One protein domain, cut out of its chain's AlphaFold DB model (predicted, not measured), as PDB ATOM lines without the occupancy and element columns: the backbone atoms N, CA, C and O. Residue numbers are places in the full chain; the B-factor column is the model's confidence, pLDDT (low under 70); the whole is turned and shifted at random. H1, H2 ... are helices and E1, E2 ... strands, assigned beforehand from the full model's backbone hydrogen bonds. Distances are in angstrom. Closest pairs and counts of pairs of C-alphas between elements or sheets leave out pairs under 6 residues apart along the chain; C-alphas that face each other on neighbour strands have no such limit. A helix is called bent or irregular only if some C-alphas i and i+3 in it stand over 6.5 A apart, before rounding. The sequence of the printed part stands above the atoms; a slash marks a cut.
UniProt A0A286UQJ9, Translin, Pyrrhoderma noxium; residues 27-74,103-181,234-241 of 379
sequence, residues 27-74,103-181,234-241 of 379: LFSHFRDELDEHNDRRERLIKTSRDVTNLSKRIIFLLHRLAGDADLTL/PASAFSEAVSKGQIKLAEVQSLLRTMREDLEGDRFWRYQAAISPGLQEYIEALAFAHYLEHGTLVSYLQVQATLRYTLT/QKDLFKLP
ATOM      1  N   LEU A  27     282.534 351.287 213.994       94.81
ATOM      2  CA  LEU A  27     283.678 351.214 213.083       94.81
ATOM      3  C   LEU A  27     284.053 352.593 212.515       94.81
ATOM      4  O   LEU A  27     285.218 352.979 212.543       94.81
ATOM      5  N   PHE A  28     283.071 353.375 212.057       95.88
ATOM      6  CA  PHE A  28     283.310 354.738 211.572       95.88
ATOM      7  C   PHE A  28     283.754 355.696 212.683       95.88
ATOM      8  O   PHE A  28     284.530 356.609 212.413       95.88
ATOM      9  N   SER A  29     283.301 355.490 213.924       96.12
ATOM     10  CA  SER A  29     283.790 356.261 215.075       96.12
ATOM     11  C   SER A  29     285.264 355.961 215.340       96.12
ATOM     12  O   SER A  29     286.045 356.889 215.496       96.12
ATOM     13  N   HIS A  30     285.663 354.688 215.277       97.25
ATOM     14  CA  HIS A  30     287.068 354.299 215.380       97.25
ATOM     15  C   HIS A  30     287.926 354.906 214.257       97.25
ATOM     16  O   HIS A  30     288.973 355.482 214.538       97.25
ATOM     17  N   PHE A  31     287.464 354.856 213.001       97.94
ATOM     18  CA  PHE A  31     288.172 355.497 211.884       97.94
ATOM     19  C   PHE A  31     288.284 357.011 212.039       97.94
ATOM     20  O   PHE A  31     289.317 357.580 211.696       97.94
ATOM     21  N   ARG A  32     287.239 357.677 212.545       97.75
ATOM     22  CA  ARG A  32     287.297 359.110 212.846       97.75
ATOM     23  C   ARG A  32     288.387 359.388 213.875       97.75
ATOM     24  O   ARG A  32     289.236 360.227 213.615       97.75
ATOM     25  N   ASP A  33     288.390 358.661 214.988       98.06
ATOM     26  CA  ASP A  33     289.351 358.888 216.069       98.06
ATOM     27  C   ASP A  33     290.803 358.608 215.599       98.06
ATOM     28  O   ASP A  33     291.723 359.349 215.947       98.06
ATOM     29  N   GLU A  34     291.020 357.604 214.735       97.12
ATOM     30  CA  GLU A  34     292.328 357.342 214.108       97.12
ATOM     31  C   GLU A  34     292.760 358.475 213.156       97.12
ATOM     32  O   GLU A  34     293.922 358.896 213.165       97.12
ATOM     33  N   LEU A  35     291.836 358.988 212.335       97.12
ATOM     34  CA  LEU A  35     292.096 360.102 211.421       97.12
ATOM     35  C   LEU A  35     292.361 361.413 212.168       97.12
ATOM     36  O   LEU A  35     293.230 362.181 211.747       97.12
ATOM     37  N   ASP A  36     291.648 361.659 213.264       98.19
ATOM     38  CA  ASP A  36     291.830 362.840 214.103       98.19
ATOM     39  C   ASP A  36     293.215 362.813 214.764       98.19
ATOM     40  O   ASP A  36     293.986 363.754 214.575       98.19
ATOM     41  N   GLU A  37     293.621 361.699 215.389       96.56
ATOM     42  CA  GLU A  37     294.982 361.567 215.936       96.56
ATOM     43  C   GLU A  37     296.052 361.667 214.835       96.56
ATOM     44  O   GLU A  37     297.113 362.268 215.031       96.56
ATOM     45  N   HIS A  38     295.791 361.113 213.645       95.25
ATOM     46  CA  HIS A  38     296.690 361.263 212.503       95.25
ATOM     47  C   HIS A  38     296.883 362.736 212.112       95.25
ATOM     48  O   HIS A  38     298.016 363.155 211.841       95.25
ATOM     49  N   ASN A  39     295.796 363.510 212.061       97.06
ATOM     50  CA  ASN A  39     295.814 364.922 211.693       97.06
ATOM     51  C   ASN A  39     296.460 365.782 212.780       97.06
ATOM     52  O   ASN A  39     297.308 366.617 212.458       97.06
ATOM     53  N   ASP A  40     296.139 365.528 214.047       97.75
ATOM     54  CA  ASP A  40     296.734 366.216 215.189       97.75
ATOM     55  C   ASP A  40     298.244 365.993 215.234       97.75
ATOM     56  O   ASP A  40     299.015 366.949 215.359       97.75
ATOM     57  N   ARG A  41     298.693 364.749 215.029       97.19
ATOM     58  CA  ARG A  41     300.119 364.427 214.900       97.19
ATOM     59  C   ARG A  41     300.774 365.176 213.751       97.19
ATOM     60  O   ARG A  41     301.829 365.787 213.930       97.19
ATOM     61  N   ARG A  42     300.157 365.153 212.568       97.69
ATOM     62  CA  ARG A  42     300.678 365.867 211.396       97.69
ATOM     63  C   ARG A  42     300.835 367.359 211.685       97.69
ATOM     64  O   ARG A  42     301.855 367.938 211.323       97.69
ATOM     65  N   GLU A  43     299.861 367.974 212.345       98.06
ATOM     66  CA  GLU A  43     299.894 369.396 212.688       98.06
ATOM     67  C   GLU A  43     300.973 369.715 213.736       98.06
ATOM     68  O   GLU A  43     301.677 370.719 213.600       98.06
ATOM     69  N   ARG A  44     301.174 368.848 214.743       97.69
ATOM     70  CA  ARG A  44     302.301 368.963 215.690       97.69
ATOM     71  C   ARG A  44     303.644 368.951 214.954       97.69
ATOM     72  O   ARG A  44     304.452 369.859 215.148       97.69
ATOM     73  N   LEU A  45     303.842 367.993 214.046       98.06
ATOM     74  CA  LEU A  45     305.066 367.877 213.249       98.06
ATOM     75  C   LEU A  45     305.299 369.098 212.349       98.06
ATOM     76  O   LEU A  45     306.420 369.598 212.281       98.06
ATOM     77  N   ILE A  46     304.254 369.616 211.696       98.31
ATOM     78  CA  ILE A  46     304.346 370.820 210.854       98.31
ATOM     79  C   ILE A  46     304.774 372.037 211.679       98.31
ATOM     80  O   ILE A  46     305.636 372.803 211.240       98.31
ATOM     81  N   LYS A  47     304.203 372.219 212.875       98.25
ATOM     82  CA  LYS A  47     304.558 373.331 213.770       98.25
ATOM     83  C   LYS A  47     306.035 373.275 214.155       98.25
ATOM     84  O   LYS A  47     306.755 374.240 213.914       98.25
ATOM     85  N   THR A  48     306.508 372.131 214.646       98.12
ATOM     86  CA  THR A  48     307.917 371.981 215.032       98.12
ATOM     87  C   THR A  48     308.855 372.077 213.817       98.12
ATOM     88  O   THR A  48     309.916 372.688 213.910       98.12
ATOM     89  N   SER A  49     308.457 371.560 212.648       98.44
ATOM     90  CA  SER A  49     309.207 371.687 211.385       98.44
ATOM     91  C   SER A  49     309.394 373.152 210.982       98.44
ATOM     92  O   SER A  49     310.497 373.573 210.631       98.44
ATOM     93  N   ARG A  50     308.350 373.976 211.131       98.56
ATOM     94  CA  ARG A  50     308.421 375.419 210.875       98.56
ATOM     95  C   ARG A  50     309.366 376.135 211.839       98.56
ATOM     96  O   ARG A  50     310.095 377.032 211.411       98.56
ATOM     97  N   ASP A  51     309.378 375.749 213.112       98.44
ATOM     98  CA  ASP A  51     310.311 376.303 214.098       98.44
ATOM     99  C   ASP A  51     311.763 375.946 213.757       98.44
ATOM    100  O   ASP A  51     312.634 376.819 213.785       98.44
ATOM    101  N   VAL A  52     312.005 374.700 213.333       98.56
ATOM    102  CA  VAL A  52     313.300 374.238 212.810       98.56
ATOM    103  C   VAL A  52     313.727 375.064 211.593       98.56
ATOM    104  O   VAL A  52     314.856 375.559 211.572       98.56
ATOM    105  N   THR A  53     312.841 375.290 210.616       98.69
ATOM    106  CA  THR A  53     313.124 376.154 209.455       98.69
ATOM    107  C   THR A  53     313.501 377.568 209.897       98.69
ATOM    108  O   THR A  53     314.519 378.114 209.474       98.69
ATOM    109  N   ASN A  54     312.694 378.183 210.765       98.50
ATOM    110  CA  ASN A  54     312.918 379.557 211.209       98.50
ATOM    111  C   ASN A  54     314.254 379.707 211.944       98.50
ATOM    112  O   ASN A  54     314.984 380.674 211.714       98.50
ATOM    113  N   LEU A  55     314.583 378.763 212.827       98.44
ATOM    114  CA  LEU A  55     315.833 378.793 213.571       98.44
ATOM    115  C   LEU A  55     317.035 378.548 212.651       98.44
ATOM    116  O   LEU A  55     318.012 379.289 212.740       98.44
ATOM    117  N   SER A  56     316.933 377.609 211.710       98.69
ATOM    118  CA  SER A  56     317.985 377.326 210.722       98.69
ATOM    119  C   SER A  56     318.281 378.541 209.837       98.69
ATOM    120  O   SER A  56     319.439 378.932 209.705       98.69
ATOM    121  N   LYS A  57     317.251 379.264 209.371       98.38
ATOM    122  CA  LYS A  57     317.425 380.550 208.665       98.38
ATOM    123  C   LYS A  57     318.179 381.573 209.493       98.38
ATOM    124  O   LYS A  57     319.103 382.221 209.008       98.38
ATOM    125  N   ARG A  58     317.798 381.730 210.763       98.12
ATOM    126  CA  ARG A  58     318.471 382.664 211.679       98.12
ATOM    127  C   ARG A  58     319.941 382.299 211.873       98.12
ATOM    128  O   ARG A  58     320.757 383.208 212.003       98.12
ATOM    129  N   ILE A  59     320.272 381.009 211.866       98.19
ATOM    130  CA  ILE A  59     321.655 380.524 211.911       98.19
ATOM    131  C   ILE A  59     322.391 380.896 210.624       98.19
ATOM    132  O   ILE A  59     323.469 381.471 210.714       98.19
ATOM    133  N   ILE A  60     321.800 380.669 209.448       97.44
ATOM    134  CA  ILE A  60     322.395 381.061 208.159       97.44
ATOM    135  C   ILE A  60     322.703 382.569 208.138       97.44
ATOM    136  O   ILE A  60     323.827 382.971 207.840       97.44
ATOM    137  N   PHE A  61     321.755 383.417 208.555       96.69
ATOM    138  CA  PHE A  61     321.984 384.864 208.667       96.69
ATOM    139  C   PHE A  61     323.083 385.224 209.674       96.69
ATOM    140  O   PHE A  61     323.871 386.140 209.428       96.69
ATOM    141  N   LEU A  62     323.141 384.526 210.812       95.25
ATOM    142  CA  LEU A  62     324.189 384.722 211.813       95.25
ATOM    143  C   LEU A  62     325.568 384.384 211.238       95.25
ATOM    144  O   LEU A  62     326.495 385.171 211.421       95.25
ATOM    145  N   LEU A  63     325.684 383.255 210.535       95.50
ATOM    146  CA  LEU A  63     326.920 382.807 209.898       95.50
ATOM    147  C   LEU A  63     327.390 383.810 208.844       95.50
ATOM    148  O   LEU A  63     328.546 384.210 208.889       95.50
ATOM    149  N   HIS A  64     326.498 384.299 207.975       93.75
ATOM    150  CA  HIS A  64     326.837 385.345 206.998       93.75
ATOM    151  C   HIS A  64     327.375 386.609 207.647       93.75
ATOM    152  O   HIS A  64     328.381 387.151 207.201       93.75
ATOM    153  N   ARG A  65     326.709 387.083 208.705       91.69
ATOM    154  CA  ARG A  65     327.129 388.301 209.399       91.69
ATOM    155  C   ARG A  65     328.521 388.134 210.003       91.69
ATOM    156  O   ARG A  65     329.385 388.962 209.765       91.69
ATOM    157  N   LEU A  66     328.738 387.051 210.747       88.81
ATOM    158  CA  LEU A  66     330.010 386.818 211.431       88.81
ATOM    159  C   LEU A  66     331.148 386.486 210.457       88.81
ATOM    160  O   LEU A  66     332.277 386.902 210.683       88.81
ATOM    161  N   ALA A  67     330.861 385.771 209.368       87.25
ATOM    162  CA  ALA A  67     331.851 385.481 208.335       87.25
ATOM    163  C   ALA A  67     332.200 386.722 207.494       87.25
ATOM    164  O   ALA A  67     333.317 386.821 207.000       87.25
ATOM    165  N   GLY A  68     331.269 387.672 207.348       83.62
ATOM    166  CA  GLY A  68     331.525 388.962 206.704       83.62
ATOM    167  C   GLY A  68     332.423 389.893 207.524       83.62
ATOM    168  O   GLY A  68     333.180 390.663 206.938       83.62
ATOM    169  N   ASP A  69     332.372 389.789 208.854       82.62
ATOM    170  CA  ASP A  69     333.205 390.571 209.780       82.62
ATOM    171  C   ASP A  69     334.610 389.962 209.990       82.62
ATOM    172  O   ASP A  69     335.468 390.579 210.625       82.62
ATOM    173  N   ALA A  70     334.859 388.750 209.481       82.44
ATOM    174  CA  ALA A  70     336.125 388.045 209.658       82.44
ATOM    175  C   ALA A  70     337.265 388.675 208.839       82.44
ATOM    176  O   ALA A  70     337.083 389.104 207.698       82.44
ATOM    177  N   ASP A  71     338.478 388.664 209.398       77.94
ATOM    178  CA  ASP A  71     339.677 389.079 208.672       77.94
ATOM    179  C   ASP A  71     340.112 387.987 207.684       77.94
ATOM    180  O   ASP A  71     340.705 386.967 208.045       77.94
ATOM    181  N   LEU A  72     339.806 388.219 206.409       79.88
ATOM    182  CA  LEU A  72     340.087 387.286 205.319       79.88
ATOM    183  C   LEU A  72     341.560 387.300 204.880       79.88
ATOM    184  O   LEU A  72     341.947 386.475 204.056       79.88
ATOM    185  N   THR A  73     342.409 388.183 205.412       70.44
ATOM    186  CA  THR A  73     343.851 388.171 205.093       70.44
ATOM    187  C   THR A  73     344.570 386.994 205.757       70.44
ATOM    188  O   THR A  73     345.440 386.367 205.156       70.44
ATOM    189  N   LEU A  74     344.110 386.581 206.942       63.00
ATOM    190  CA  LEU A  74     344.569 385.372 207.637       63.00
ATOM    191  C   LEU A  74     344.285 384.087 206.850       63.00
ATOM    192  O   LEU A  74     344.890 383.049 207.117       63.00
ATOM    193  N   PRO A 103     340.763 378.320 205.150       57.31
ATOM    194  CA  PRO A 103     341.069 379.173 206.297       57.31
ATOM    195  C   PRO A 103     340.176 378.897 207.516       57.31
ATOM    196  O   PRO A 103     339.407 379.752 207.952       57.31
ATOM    197  N   ALA A 104     340.296 377.702 208.095       62.44
ATOM    198  CA  ALA A 104     339.522 377.269 209.261       62.44
ATOM    199  C   ALA A 104     339.625 378.234 210.464       62.44
ATOM    200  O   ALA A 104     338.671 378.402 211.224       62.44
ATOM    201  N   SER A 105     340.767 378.916 210.636       66.62
ATOM    202  CA  SER A 105     340.994 379.813 211.775       66.62
ATOM    203  C   SER A 105     340.208 381.123 211.697       66.62
ATOM    204  O   SER A 105     339.835 381.653 212.740       66.62
ATOM    205  N   ALA A 106     339.934 381.645 210.495       77.69
ATOM    206  CA  ALA A 106     339.274 382.943 210.325       77.69
ATOM    207  C   ALA A 106     337.794 382.902 210.742       77.69
ATOM    208  O   ALA A 106     337.242 383.904 211.189       77.69
ATOM    209  N   PHE A 107     337.160 381.730 210.645       88.06
ATOM    210  CA  PHE A 107     335.727 381.562 210.890       88.06
ATOM    211  C   PHE A 107     335.401 380.810 212.184       88.06
ATOM    212  O   PHE A 107     334.227 380.584 212.472       88.06
ATOM    213  N   SER A 108     336.404 380.452 212.991       87.44
ATOM    214  CA  SER A 108     336.230 379.620 214.190       87.44
ATOM    215  C   SER A 108     335.187 380.183 215.173       87.44
ATOM    216  O   SER A 108     334.338 379.440 215.668       87.44
ATOM    217  N   GLU A 109     335.157 381.503 215.390       88.06
ATOM    218  CA  GLU A 109     334.147 382.137 216.248       88.06
ATOM    219  C   GLU A 109     332.731 382.047 215.654       88.06
ATOM    220  O   GLU A 109     331.770 381.723 216.362       88.06
ATOM    221  N   ALA A 110     332.597 382.318 214.351       89.50
ATOM    222  CA  ALA A 110     331.327 382.239 213.635       89.50
ATOM    223  C   ALA A 110     330.749 380.823 213.700       89.50
ATOM    224  O   ALA A 110     329.579 380.632 214.044       89.50
ATOM    225  N   VAL A 111     331.605 379.837 213.431       92.50
ATOM    226  CA  VAL A 111     331.286 378.414 213.466       92.50
ATOM    227  C   VAL A 111     330.885 377.990 214.873       92.50
ATOM    228  O   VAL A 111     329.819 377.406 215.032       92.50
ATOM    229  N   SER A 112     331.657 378.347 215.905       94.12
ATOM    230  CA  SER A 112     331.344 377.995 217.296       94.12
ATOM    231  C   SER A 112     329.964 378.517 217.722       94.12
ATOM    232  O   SER A 112     329.128 377.767 218.233       94.12
ATOM    233  N   LYS A 113     329.661 379.789 217.423       94.38
ATOM    234  CA  LYS A 113     328.340 380.384 217.693       94.38
ATOM    235  C   LYS A 113     327.223 379.710 216.888       94.38
ATOM    236  O   LYS A 113     326.131 379.499 217.419       94.38
ATOM    237  N   GLY A 114     327.487 379.365 215.628       95.25
ATOM    238  CA  GLY A 114     326.565 378.621 214.773       95.25
ATOM    239  C   GLY A 114     326.265 377.219 215.310       95.25
ATOM    240  O   GLY A 114     325.100 376.845 215.409       95.25
ATOM    241  N   GLN A 115     327.291 376.477 215.733       95.31
ATOM    242  CA  GLN A 115     327.184 375.126 216.292       95.31
ATOM    243  C   GLN A 115     326.338 375.093 217.571       95.31
ATOM    244  O   GLN A 115     325.478 374.221 217.708       95.31
ATOM    245  N   ILE A 116     326.495 376.079 218.465       95.75
ATOM    246  CA  ILE A 116     325.644 376.219 219.662       95.75
ATOM    247  C   ILE A 116     324.165 376.315 219.260       95.75
ATOM    248  O   ILE A 116     323.313 375.628 219.820       95.75
ATOM    249  N   LYS A 117     323.849 377.132 218.251       96.56
ATOM    250  CA  LYS A 117     322.473 377.281 217.759       96.56
ATOM    251  C   LYS A 117     321.974 376.065 216.978       96.56
ATOM    252  O   LYS A 117     320.799 375.724 217.077       96.56
ATOM    253  N   LEU A 118     322.845 375.362 216.257       97.31
ATOM    254  CA  LEU A 118     322.497 374.097 215.606       97.31
ATOM    255  C   LEU A 118     322.132 373.014 216.632       97.31
ATOM    256  O   LEU A 118     321.241 372.210 216.364       97.31
ATOM    257  N   ALA A 119     322.746 373.016 217.820       96.81
ATOM    258  CA  ALA A 119     322.360 372.114 218.906       96.81
ATOM    259  C   ALA A 119     320.926 372.379 219.409       96.81
ATOM    260  O   ALA A 119     320.203 371.429 219.721       96.81
ATOM    261  N   GLU A 120     320.474 373.642 219.419       96.81
ATOM    262  CA  GLU A 120     319.076 373.998 219.714       96.81
ATOM    263  C   GLU A 120     318.122 373.395 218.664       96.81
ATOM    264  O   GLU A 120     317.110 372.792 219.023       96.81
ATOM    265  N   VAL A 121     318.477 373.460 217.373       97.69
ATOM    266  CA  VAL A 121     317.697 372.830 216.289       97.69
ATOM    267  C   VAL A 121     317.639 371.310 216.451       97.69
ATOM    268  O   VAL A 121     316.568 370.715 216.342       97.69
ATOM    269  N   GLN A 122     318.766 370.667 216.765       97.00
ATOM    270  CA  GLN A 122     318.795 369.227 217.034       97.00
ATOM    271  C   GLN A 122     317.898 368.856 218.220       97.00
ATOM    272  O   GLN A 122     317.250 367.813 218.195       97.00
ATOM    273  N   SER A 123     317.831 369.699 219.255       96.12
ATOM    274  CA  SER A 123     316.915 369.486 220.378       96.12
ATOM    275  C   SER A 123     315.453 369.508 219.933       96.12
ATOM    276  O   SER A 123     314.696 368.640 220.356       96.12
ATOM    277  N   LEU A 124     315.066 370.437 219.051       96.50
ATOM    278  CA  LEU A 124     313.718 370.479 218.468       96.50
ATOM    279  C   LEU A 124     313.426 369.246 217.610       96.50
ATOM    280  O   LEU A 124     312.348 368.675 217.701       96.50
ATOM    281  N   LEU A 125     314.385 368.783 216.809       96.00
ATOM    282  CA  LEU A 125     314.203 367.553 216.033       96.00
ATOM    283  C   LEU A 125     313.984 366.341 216.952       96.00
ATOM    284  O   LEU A 125     313.123 365.508 216.681       96.00
ATOM    285  N   ARG A 126     314.695 366.267 218.086       95.62
ATOM    286  CA  ARG A 126     314.514 365.188 219.072       95.62
ATOM    287  C   ARG A 126     313.130 365.190 219.728       95.62
ATOM    288  O   ARG A 126     312.689 364.117 220.131       95.62
ATOM    289  N   THR A 127     312.423 366.322 219.818       95.44
ATOM    290  CA  THR A 127     311.053 366.328 220.373       95.44
ATOM    291  C   THR A 127     310.051 365.623 219.458       95.44
ATOM    292  O   THR A 127     309.071 365.075 219.948       95.44
ATOM    293  N   MET A 128     310.326 365.539 218.152       94.31
ATOM    294  CA  MET A 128     309.481 364.824 217.185       94.31
ATOM    295  C   MET A 128     309.619 363.290 217.258       94.31
ATOM    296  O   MET A 128     308.962 362.580 216.499       94.31
ATOM    297  N   ARG A 129     310.490 362.751 218.128       92.94
ATOM    298  CA  ARG A 129     310.867 361.323 218.140       92.94
ATOM    299  C   ARG A 129     309.680 360.369 218.261       92.94
ATOM    300  O   ARG A 129     309.642 359.364 217.562       92.94
ATOM    301  N   GLU A 130     308.731 360.677 219.140       92.75
ATOM    302  CA  GLU A 130     307.601 359.793 219.449       92.75
ATOM    303  C   GLU A 130     306.597 359.786 218.292       92.75
ATOM    304  O   GLU A 130     306.073 358.739 217.905       92.75
ATOM    305  N   ASP A 131     306.406 360.941 217.657       94.31
ATOM    306  CA  ASP A 131     305.525 361.093 216.503       94.31
ATOM    307  C   ASP A 131     306.107 360.438 215.228       94.31
ATOM    308  O   ASP A 131     305.346 360.026 214.349       94.31
ATOM    309  N   LEU A 132     307.433 360.266 215.134       93.94
ATOM    310  CA  LEU A 132     308.134 359.725 213.956       93.94
ATOM    311  C   LEU A 132     308.664 358.289 214.112       93.94
ATOM    312  O   LEU A 132     309.378 357.806 213.235       93.94
ATOM    313  N   GLU A 133     308.356 357.592 215.201       90.44
ATOM    314  CA  GLU A 133     308.952 356.281 215.473       90.44
ATOM    315  C   GLU A 133     308.546 355.194 214.458       90.44
ATOM    316  O   GLU A 133     307.378 355.056 214.074       90.44
ATOM    317  N   GLY A 134     309.523 354.366 214.078       88.44
ATOM    318  CA  GLY A 134     309.323 353.225 213.187       88.44
ATOM    319  C   GLY A 134     308.816 353.656 211.812       88.44
ATOM    320  O   GLY A 134     309.295 354.631 211.231       88.44
ATOM    321  N   ASP A 135     307.811 352.949 211.303       89.62
ATOM    322  CA  ASP A 135     307.267 353.190 209.963       89.62
ATOM    323  C   ASP A 135     306.478 354.505 209.850       89.62
ATOM    324  O   ASP A 135     306.198 354.969 208.740       89.62
ATOM    325  N   ARG A 136     306.149 355.155 210.981       93.00
ATOM    326  CA  ARG A 136     305.443 356.449 210.985       93.00
ATOM    327  C   ARG A 136     306.252 357.541 210.299       93.00
ATOM    328  O   ARG A 136     305.659 358.425 209.682       93.00
ATOM    329  N   PHE A 137     307.580 357.453 210.347       94.94
ATOM    330  CA  PHE A 137     308.463 358.397 209.674       94.94
ATOM    331  C   PHE A 137     308.082 358.597 208.202       94.94
ATOM    332  O   PHE A 137     307.854 359.725 207.768       94.94
ATOM    333  N   TRP A 138     307.926 357.507 207.447       95.06
ATOM    334  CA  TRP A 138     307.646 357.568 206.010       95.06
ATOM    335  C   TRP A 138     306.272 358.165 205.701       95.06
ATOM    336  O   TRP A 138     306.093 358.811 204.670       95.06
ATOM    337  N   ARG A 139     305.305 358.013 206.614       95.50
ATOM    338  CA  ARG A 139     303.975 358.624 206.488       95.50
ATOM    339  C   ARG A 139     304.019 360.144 206.655       95.50
ATOM    340  O   ARG A 139     303.264 360.847 205.988       95.50
ATOM    341  N   TYR A 140     304.904 360.654 207.515       96.94
ATOM    342  CA  TYR A 140     304.982 362.081 207.847       96.94
ATOM    343  C   TYR A 140     306.226 362.801 207.307       96.94
ATOM    344  O   TYR A 140     306.379 363.995 207.562       96.94
ATOM    345  N   GLN A 141     307.079 362.137 206.519       96.25
ATOM    346  CA  GLN A 141     308.308 362.714 205.956       96.25
ATOM    347  C   GLN A 141     308.061 364.086 205.304       96.25
ATOM    348  O   GLN A 141     308.784 365.046 205.557       96.25
ATOM    349  N   ALA A 142     306.988 364.219 204.521       96.50
ATOM    350  CA  ALA A 142     306.650 365.469 203.843       96.50
ATOM    351  C   ALA A 142     306.360 366.646 204.800       96.50
ATOM    352  O   ALA A 142     306.559 367.798 204.422       96.50
ATOM    353  N   ALA A 143     305.902 366.387 206.031       97.56
ATOM    354  CA  ALA A 143     305.645 367.433 207.025       97.56
ATOM    355  C   ALA A 143     306.945 368.020 207.605       97.56
ATOM    356  O   ALA A 143     307.009 369.208 207.927       97.56
ATOM    357  N   ILE A 144     307.988 367.197 207.718       97.00
ATOM    358  CA  ILE A 144     309.272 367.564 208.334       97.00
ATOM    359  C   ILE A 144     310.343 367.962 207.312       97.00
ATOM    360  O   ILE A 144     311.263 368.700 207.649       97.00
ATOM    361  N   SER A 145     310.206 367.498 206.067       97.56
ATOM    362  CA  SER A 145     311.163 367.687 204.973       97.56
ATOM    363  C   SER A 145     311.612 369.152 204.789       97.56
ATOM    364  O   SER A 145     312.821 369.381 204.751       97.56
ATOM    365  N   PRO A 146     310.725 370.175 204.808       98.12
ATOM    366  CA  PRO A 146     311.155 371.574 204.702       98.12
ATOM    367  C   PRO A 146     312.064 372.041 205.848       98.12
ATOM    368  O   PRO A 146     313.039 372.752 205.617       98.12
ATOM    369  N   GLY A 147     311.761 371.650 207.090       98.12
ATOM    370  CA  GLY A 147     312.609 371.945 208.245       98.12
ATOM    371  C   GLY A 147     313.948 371.224 208.165       98.12
ATOM    372  O   GLY A 147     314.992 371.819 208.417       98.12
ATOM    373  N   LEU A 148     313.922 369.956 207.756       98.12
ATOM    374  CA  LEU A 148     315.116 369.132 207.638       98.12
ATOM    375  C   LEU A 148     316.079 369.652 206.561       98.12
ATOM    376  O   LEU A 148     317.269 369.761 206.836       98.12
ATOM    377  N   GLN A 149     315.581 370.029 205.380       98.50
ATOM    378  CA  GLN A 149     316.403 370.603 204.304       98.50
ATOM    379  C   GLN A 149     317.086 371.904 204.744       98.50
ATOM    380  O   GLN A 149     318.293 372.047 204.567       98.50
ATOM    381  N   GLU A 150     316.350 372.806 205.399       98.69
ATOM    382  CA  GLU A 150     316.903 374.070 205.904       98.69
ATOM    383  C   GLU A 150     317.934 373.847 207.028       98.69
ATOM    384  O   GLU A 150     318.953 374.535 207.106       98.69
ATOM    385  N   TYR A 151     317.701 372.863 207.905       98.69
ATOM    386  CA  TYR A 151     318.681 372.460 208.918       98.69
ATOM    387  C   TYR A 151     319.977 371.954 208.275       98.69
ATOM    388  O   TYR A 151     321.070 372.320 208.713       98.69
ATOM    389  N   ILE A 152     319.858 371.127 207.234       98.75
ATOM    390  CA  ILE A 152     320.998 370.581 206.494       98.75
ATOM    391  C   ILE A 152     321.764 371.700 205.796       98.75
ATOM    392  O   ILE A 152     322.987 371.713 205.877       98.75
ATOM    393  N   GLU A 153     321.076 372.663 205.187       98.62
ATOM    394  CA  GLU A 153     321.689 373.853 204.592       98.62
ATOM    395  C   GLU A 153     322.500 374.649 205.628       98.62
ATOM    396  O   GLU A 153     323.680 374.936 205.412       98.62
ATOM    397  N   ALA A 154     321.911 374.935 206.797       98.62
ATOM    398  CA  ALA A 154     322.587 375.656 207.876       98.62
ATOM    399  C   ALA A 154     323.812 374.896 208.417       98.62
ATOM    400  O   ALA A 154     324.873 375.488 208.634       98.62
ATOM    401  N   LEU A 155     323.680 373.580 208.616       98.56
ATOM    402  CA  LEU A 155     324.772 372.707 209.049       98.56
ATOM    403  C   LEU A 155     325.887 372.646 207.999       98.56
ATOM    404  O   LEU A 155     327.064 372.736 208.346       98.56
ATOM    405  N   ALA A 156     325.526 372.515 206.722       98.44
ATOM    406  CA  ALA A 156     326.473 372.446 205.621       98.44
ATOM    407  C   ALA A 156     327.226 373.768 205.449       98.44
ATOM    408  O   ALA A 156     328.426 373.750 205.178       98.44
ATOM    409  N   PHE A 157     326.567 374.909 205.682       98.31
ATOM    410  CA  PHE A 157     327.230 376.208 205.630       98.31
ATOM    411  C   PHE A 157     328.231 376.385 206.775       98.31
ATOM    412  O   PHE A 157     329.371 376.774 206.528       98.31
ATOM    413  N   ALA A 158     327.858 376.017 208.005       97.25
ATOM    414  CA  ALA A 158     328.795 376.003 209.131       97.25
ATOM    415  C   ALA A 158     329.992 375.072 208.864       97.25
ATOM    416  O   ALA A 158     331.139 375.470 209.059       97.25
ATOM    417  N   HIS A 159     329.734 373.862 208.356       96.81
ATOM    418  CA  HIS A 159     330.778 372.895 208.020       96.81
ATOM    419  C   HIS A 159     331.715 373.409 206.923       96.81
ATOM    420  O   HIS A 159     332.925 373.210 207.024       96.81
ATOM    421  N   TYR A 160     331.182 374.082 205.900       96.50
ATOM    422  CA  TYR A 160     331.989 374.693 204.850       96.50
ATOM    423  C   TYR A 160     332.889 375.799 205.408       96.50
ATOM    424  O   TYR A 160     334.078 375.808 205.117       96.50
ATOM    425  N   LEU A 161     332.363 376.699 206.247       93.69
ATOM    426  CA  LEU A 161     333.172 377.761 206.857       93.69
ATOM    427  C   LEU A 161     334.317 377.198 207.715       93.69
ATOM    428  O   LEU A 161     335.400 377.776 207.756       93.69
ATOM    429  N   GLU A 162     334.103 376.059 208.369       92.88
ATOM    430  CA  GLU A 162     335.116 375.405 209.197       92.88
ATOM    431  C   GLU A 162     336.140 374.609 208.370       92.88
ATOM    432  O   GLU A 162     337.343 374.766 208.557       92.88
ATOM    433  N   HIS A 163     335.684 373.785 207.424       92.62
ATOM    434  CA  HIS A 163     336.521 372.768 206.773       92.62
ATOM    435  C   HIS A 163     336.790 373.023 205.287       92.62
ATOM    436  O   HIS A 163     337.649 372.364 204.705       92.62
ATOM    437  N   GLY A 164     336.028 373.905 204.638       92.81
ATOM    438  CA  GLY A 164     336.081 374.125 203.188       92.81
ATOM    439  C   GLY A 164     335.579 372.966 202.343       92.81
ATOM    440  O   GLY A 164     335.903 372.873 201.163       92.81
ATOM    441  N   THR A 165     334.836 372.045 202.949       95.12
ATOM    442  CA  THR A 165     334.361 370.822 202.303       95.12
ATOM    443  C   THR A 165     332.864 370.651 202.506       95.12
ATOM    444  O   THR A 165     332.264 371.225 203.423       95.12
ATOM    445  N   LEU A 166     332.245 369.856 201.632       96.69
ATOM    446  CA  LEU A 166     330.832 369.526 201.739       96.69
ATOM    447  C   LEU A 166     330.627 368.527 202.883       96.69
ATOM    448  O   LEU A 166     331.327 367.517 202.956       96.69
ATOM    449  N   VAL A 167     329.660 368.795 203.762       97.50
ATOM    450  CA  VAL A 167     329.278 367.844 204.812       97.50
ATOM    451  C   VAL A 167     328.716 366.575 204.173       97.50
ATOM    452  O   VAL A 167     327.867 366.651 203.292       97.50
ATOM    453  N   SER A 168     329.190 365.407 204.603       97.81
ATOM    454  CA  SER A 168     328.736 364.117 204.079       97.81
ATOM    455  C   SER A 168     327.413 363.665 204.697       97.81
ATOM    456  O   SER A 168     327.086 364.006 205.835       97.81
ATOM    457  N   TYR A 169     326.697 362.789 203.991       97.81
ATOM    458  CA  TYR A 169     325.466 362.167 204.487       97.81
ATOM    459  C   TYR A 169     325.643 361.532 205.875       97.81
ATOM    460  O   TYR A 169     324.801 361.711 206.749       97.81
ATOM    461  N   LEU A 170     326.755 360.822 206.104       97.56
ATOM    462  CA  LEU A 170     327.020 360.154 207.382       97.56
ATOM    463  C   LEU A 170     327.247 361.151 208.521       97.56
ATOM    464  O   LEU A 170     326.784 360.912 209.635       97.56
ATOM    465  N   GLN A 171     327.917 362.273 208.243       97.44
ATOM    466  CA  GLN A 171     328.091 363.342 209.225       97.44
ATOM    467  C   GLN A 171     326.742 363.964 209.598       97.44
ATOM    468  O   GLN A 171     326.473 364.136 210.783       97.44
ATOM    469  N   VAL A 172     325.863 364.219 208.622       98.12
ATOM    470  CA  VAL A 172     324.502 364.713 208.897       98.12
ATOM    471  C   VAL A 172     323.680 363.669 209.661       98.12
ATOM    472  O   VAL A 172     323.060 363.983 210.669       98.12
ATOM    473  N   GLN A 173     323.702 362.398 209.252       97.38
ATOM    474  CA  GLN A 173     322.978 361.329 209.948       97.38
ATOM    475  C   GLN A 173     323.426 361.188 211.410       97.38
ATOM    476  O   GLN A 173     322.602 360.903 212.280       97.38
ATOM    477  N   ALA A 174     324.713 361.409 211.697       96.06
ATOM    478  CA  ALA A 174     325.245 361.355 213.053       96.06
ATOM    479  C   ALA A 174     324.699 362.471 213.961       96.06
ATOM    480  O   ALA A 174     324.577 362.250 215.166       96.06
ATOM    481  N   THR A 175     324.321 363.633 213.413       96.12
ATOM    482  CA  THR A 175     323.703 364.710 214.207       96.12
ATOM    483  C   THR A 175     322.251 364.408 214.583       96.12
ATOM    484  O   THR A 175     321.745 364.929 215.580       96.12
ATOM    485  N   LEU A 176     321.594 363.517 213.836       95.12
ATOM    486  CA  LEU A 176     320.207 363.083 214.023       95.12
ATOM    487  C   LEU A 176     320.106 361.850 214.935       95.12
ATOM    488  O   LEU A 176     319.343 360.921 214.674       95.12
ATOM    489  N   ARG A 177     320.896 361.824 216.009       93.06
ATOM    490  CA  ARG A 177     320.941 360.730 216.988       93.06
ATOM    491  C   ARG A 177     320.503 361.180 218.377       93.06
ATOM    492  O   ARG A 177     320.607 362.358 218.736       93.06
ATOM    493  N   TYR A 178     320.047 360.222 219.176       89.69
ATOM    494  CA  TYR A 178     319.691 360.422 220.580       89.69
ATOM    495  C   TYR A 178     320.221 359.281 221.458       89.69
ATOM    496  O   TYR A 178     320.468 358.171 220.978       89.69
ATOM    497  N   THR A 179     320.410 359.562 222.745       88.19
ATOM    498  CA  THR A 179     320.809 358.574 223.750       88.19
ATOM    499  C   THR A 179     319.571 357.939 224.375       88.19
ATOM    500  O   THR A 179     318.615 358.623 224.745       88.19
ATOM    501  N   LEU A 180     319.560 356.609 224.468       80.94
ATOM    502  CA  LEU A 180     318.545 355.888 225.228       80.94
ATOM    503  C   LEU A 180     318.938 355.941 226.703       80.94
ATOM    504  O   LEU A 180     319.799 355.180 227.144       80.94
ATOM    505  N   THR A 181     318.313 356.827 227.473       78.00
ATOM    506  CA  THR A 181     318.341 356.692 228.928       78.00
ATOM    507  C   THR A 181     317.569 355.421 229.278       78.00
ATOM    508  O   THR A 181     316.410 355.262 228.894       78.00
ATOM    509  N   GLN A 234     323.479 354.671 221.629       84.44
ATOM    510  CA  GLN A 234     323.003 355.750 220.773       84.44
ATOM    511  C   GLN A 234     322.152 355.185 219.626       84.44
ATOM    512  O   GLN A 234     322.566 354.247 218.946       84.44
ATOM    513  N   LYS A 235     320.960 355.750 219.409       90.19
ATOM    514  CA  LYS A 235     320.018 355.326 218.361       90.19
ATOM    515  C   LYS A 235     319.733 356.485 217.402       90.19
ATOM    516  O   LYS A 235     319.659 357.643 217.816       90.19
ATOM    517  N   ASP A 236     319.591 356.169 216.115       91.12
ATOM    518  CA  ASP A 236     319.172 357.144 215.104       91.12
ATOM    519  C   ASP A 236     317.729 357.592 215.396       91.12
ATOM    520  O   ASP A 236     316.868 356.768 215.713       91.12
ATOM    521  N   LEU A 237     317.463 358.896 215.288       91.06
ATOM    522  CA  LEU A 237     316.121 359.467 215.420       91.06
ATOM    523  C   LEU A 237     315.203 358.935 214.309       91.06
ATOM    524  O   LEU A 237     314.102 358.465 214.574       91.06
ATOM    525  N   PHE A 238     315.708 358.977 213.081       93.81
ATOM    526  CA  PHE A 238     315.170 358.342 211.883       93.81
ATOM    527  C   PHE A 238     316.298 358.214 210.849       93.81
ATOM    528  O   PHE A 238     317.365 358.827 210.993       93.81
ATOM    529  N   LYS A 239     316.074 357.423 209.795       94.75
ATOM    530  CA  LYS A 239     316.986 357.370 208.647       94.75
ATOM    531  C   LYS A 239     316.779 358.608 207.781       94.75
ATOM    532  O   LYS A 239     315.668 358.859 207.327       94.75
ATOM    533  N   LEU A 240     317.841 359.382 207.575       96.56
ATOM    534  CA  LEU A 240     317.824 360.596 206.768       96.56
ATOM    535  C   LEU A 240     317.483 360.246 205.308       96.56
ATOM    536  O   LEU A 240     318.222 359.474 204.692       96.56
ATOM    537  N   PRO A 241     316.408 360.793 204.718       96.38
ATOM    538  CA  PRO A 241     316.119 360.574 203.308       96.38
ATOM    539  C   PRO A 241     317.220 361.173 202.431       96.38
ATOM    540  O   PRO A 241     317.644 362.311 202.646       96.38
TER     541      PRO A 241
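AT A GLANCE: This is residues 27 to 74, 103 to 181 and 234 to 241 of the 379 residues of the protein "Translin" of Pyrrhoderma noxium (UniProt A0A286UQJ9). Three helices lie side by side in an up-and-down bundle, with the long H1 running well past the other two and its residues 27 to 37 sticking out. H4 and a small antiparallel pair of strands, E1 and E2, lie to one side of the bundle, with H4 near H3. The printed part has 135 residues, with H1, H2, H3, H4, E1 and E2 in chain order, mostly helix; the sheet, E1 - E2, is antiparallel. It is loose, with a radius of gyration of the C-alphas of 17.7 A, and a rod spanning 71 by 27 by 25 A.

IN THESE COORDINATES: E1 is residues 177 to 179 and E2 residues 234 to 236. H1, residues 27 to 68, measures 61.3 A from C-alpha 27 at (283.678, 351.214, 213.083) to C-alpha 68 at (331.525, 388.962, 206.704). H2, residues 108 to 127, measures 29.1 A, and H3, residues 136 to 163, 35.4 A. H3 is irregular, with C-alphas 139 and 142 7.8 A apart, and has a kink of 77 degrees near residue 143. H4 is residues 169 to 175.

HOW THE PARTS SIT: E1 and E2 are antiparallel at 145 degrees, with N 178 and O 235 2.9 A apart, within hydrogen-bond range. H4 is close to H3 but not clearly touching, about perpendicular at 82 degrees; the closest C-alphas, of Ile 152 and Val 172, are 7.2 A apart. H1 and H3 touch, the same way at a shallow tilt of 9 degrees; the closest C-alphas, of Thr 53 and Gly 147, are 4.4 A apart. H2 and H3, a helical hairpin, touch through residues 151 to 162 of H3 alone; the closest C-alphas, of Val 111 and Ala 158, are 5.6 A apart. H1 touches H2 with residues 48 to 67 alone, opposite ways at a shallow tilt of 4 degrees; the closest C-alphas, of Leu 66 and Ala 110, are 5.2 A apart. H1 is apart from H4, E1 and E2. In H1, H2 and H4 every O i to N i+4 pair is within hydrogen-bond range; in H3, 19 of 24 are.

THE WHOLE: The C-alphas of Leu 27 and Thr 73, the two farthest apart, are 71.1 A apart. Residues 75 to 102 and 182 to 233 are cut out, with C-alpha gaps of 7.2 A and 9.4 A. Of the links printed whole, no link is long. Residues 74 and 103 to 105 have pLDDT under 70.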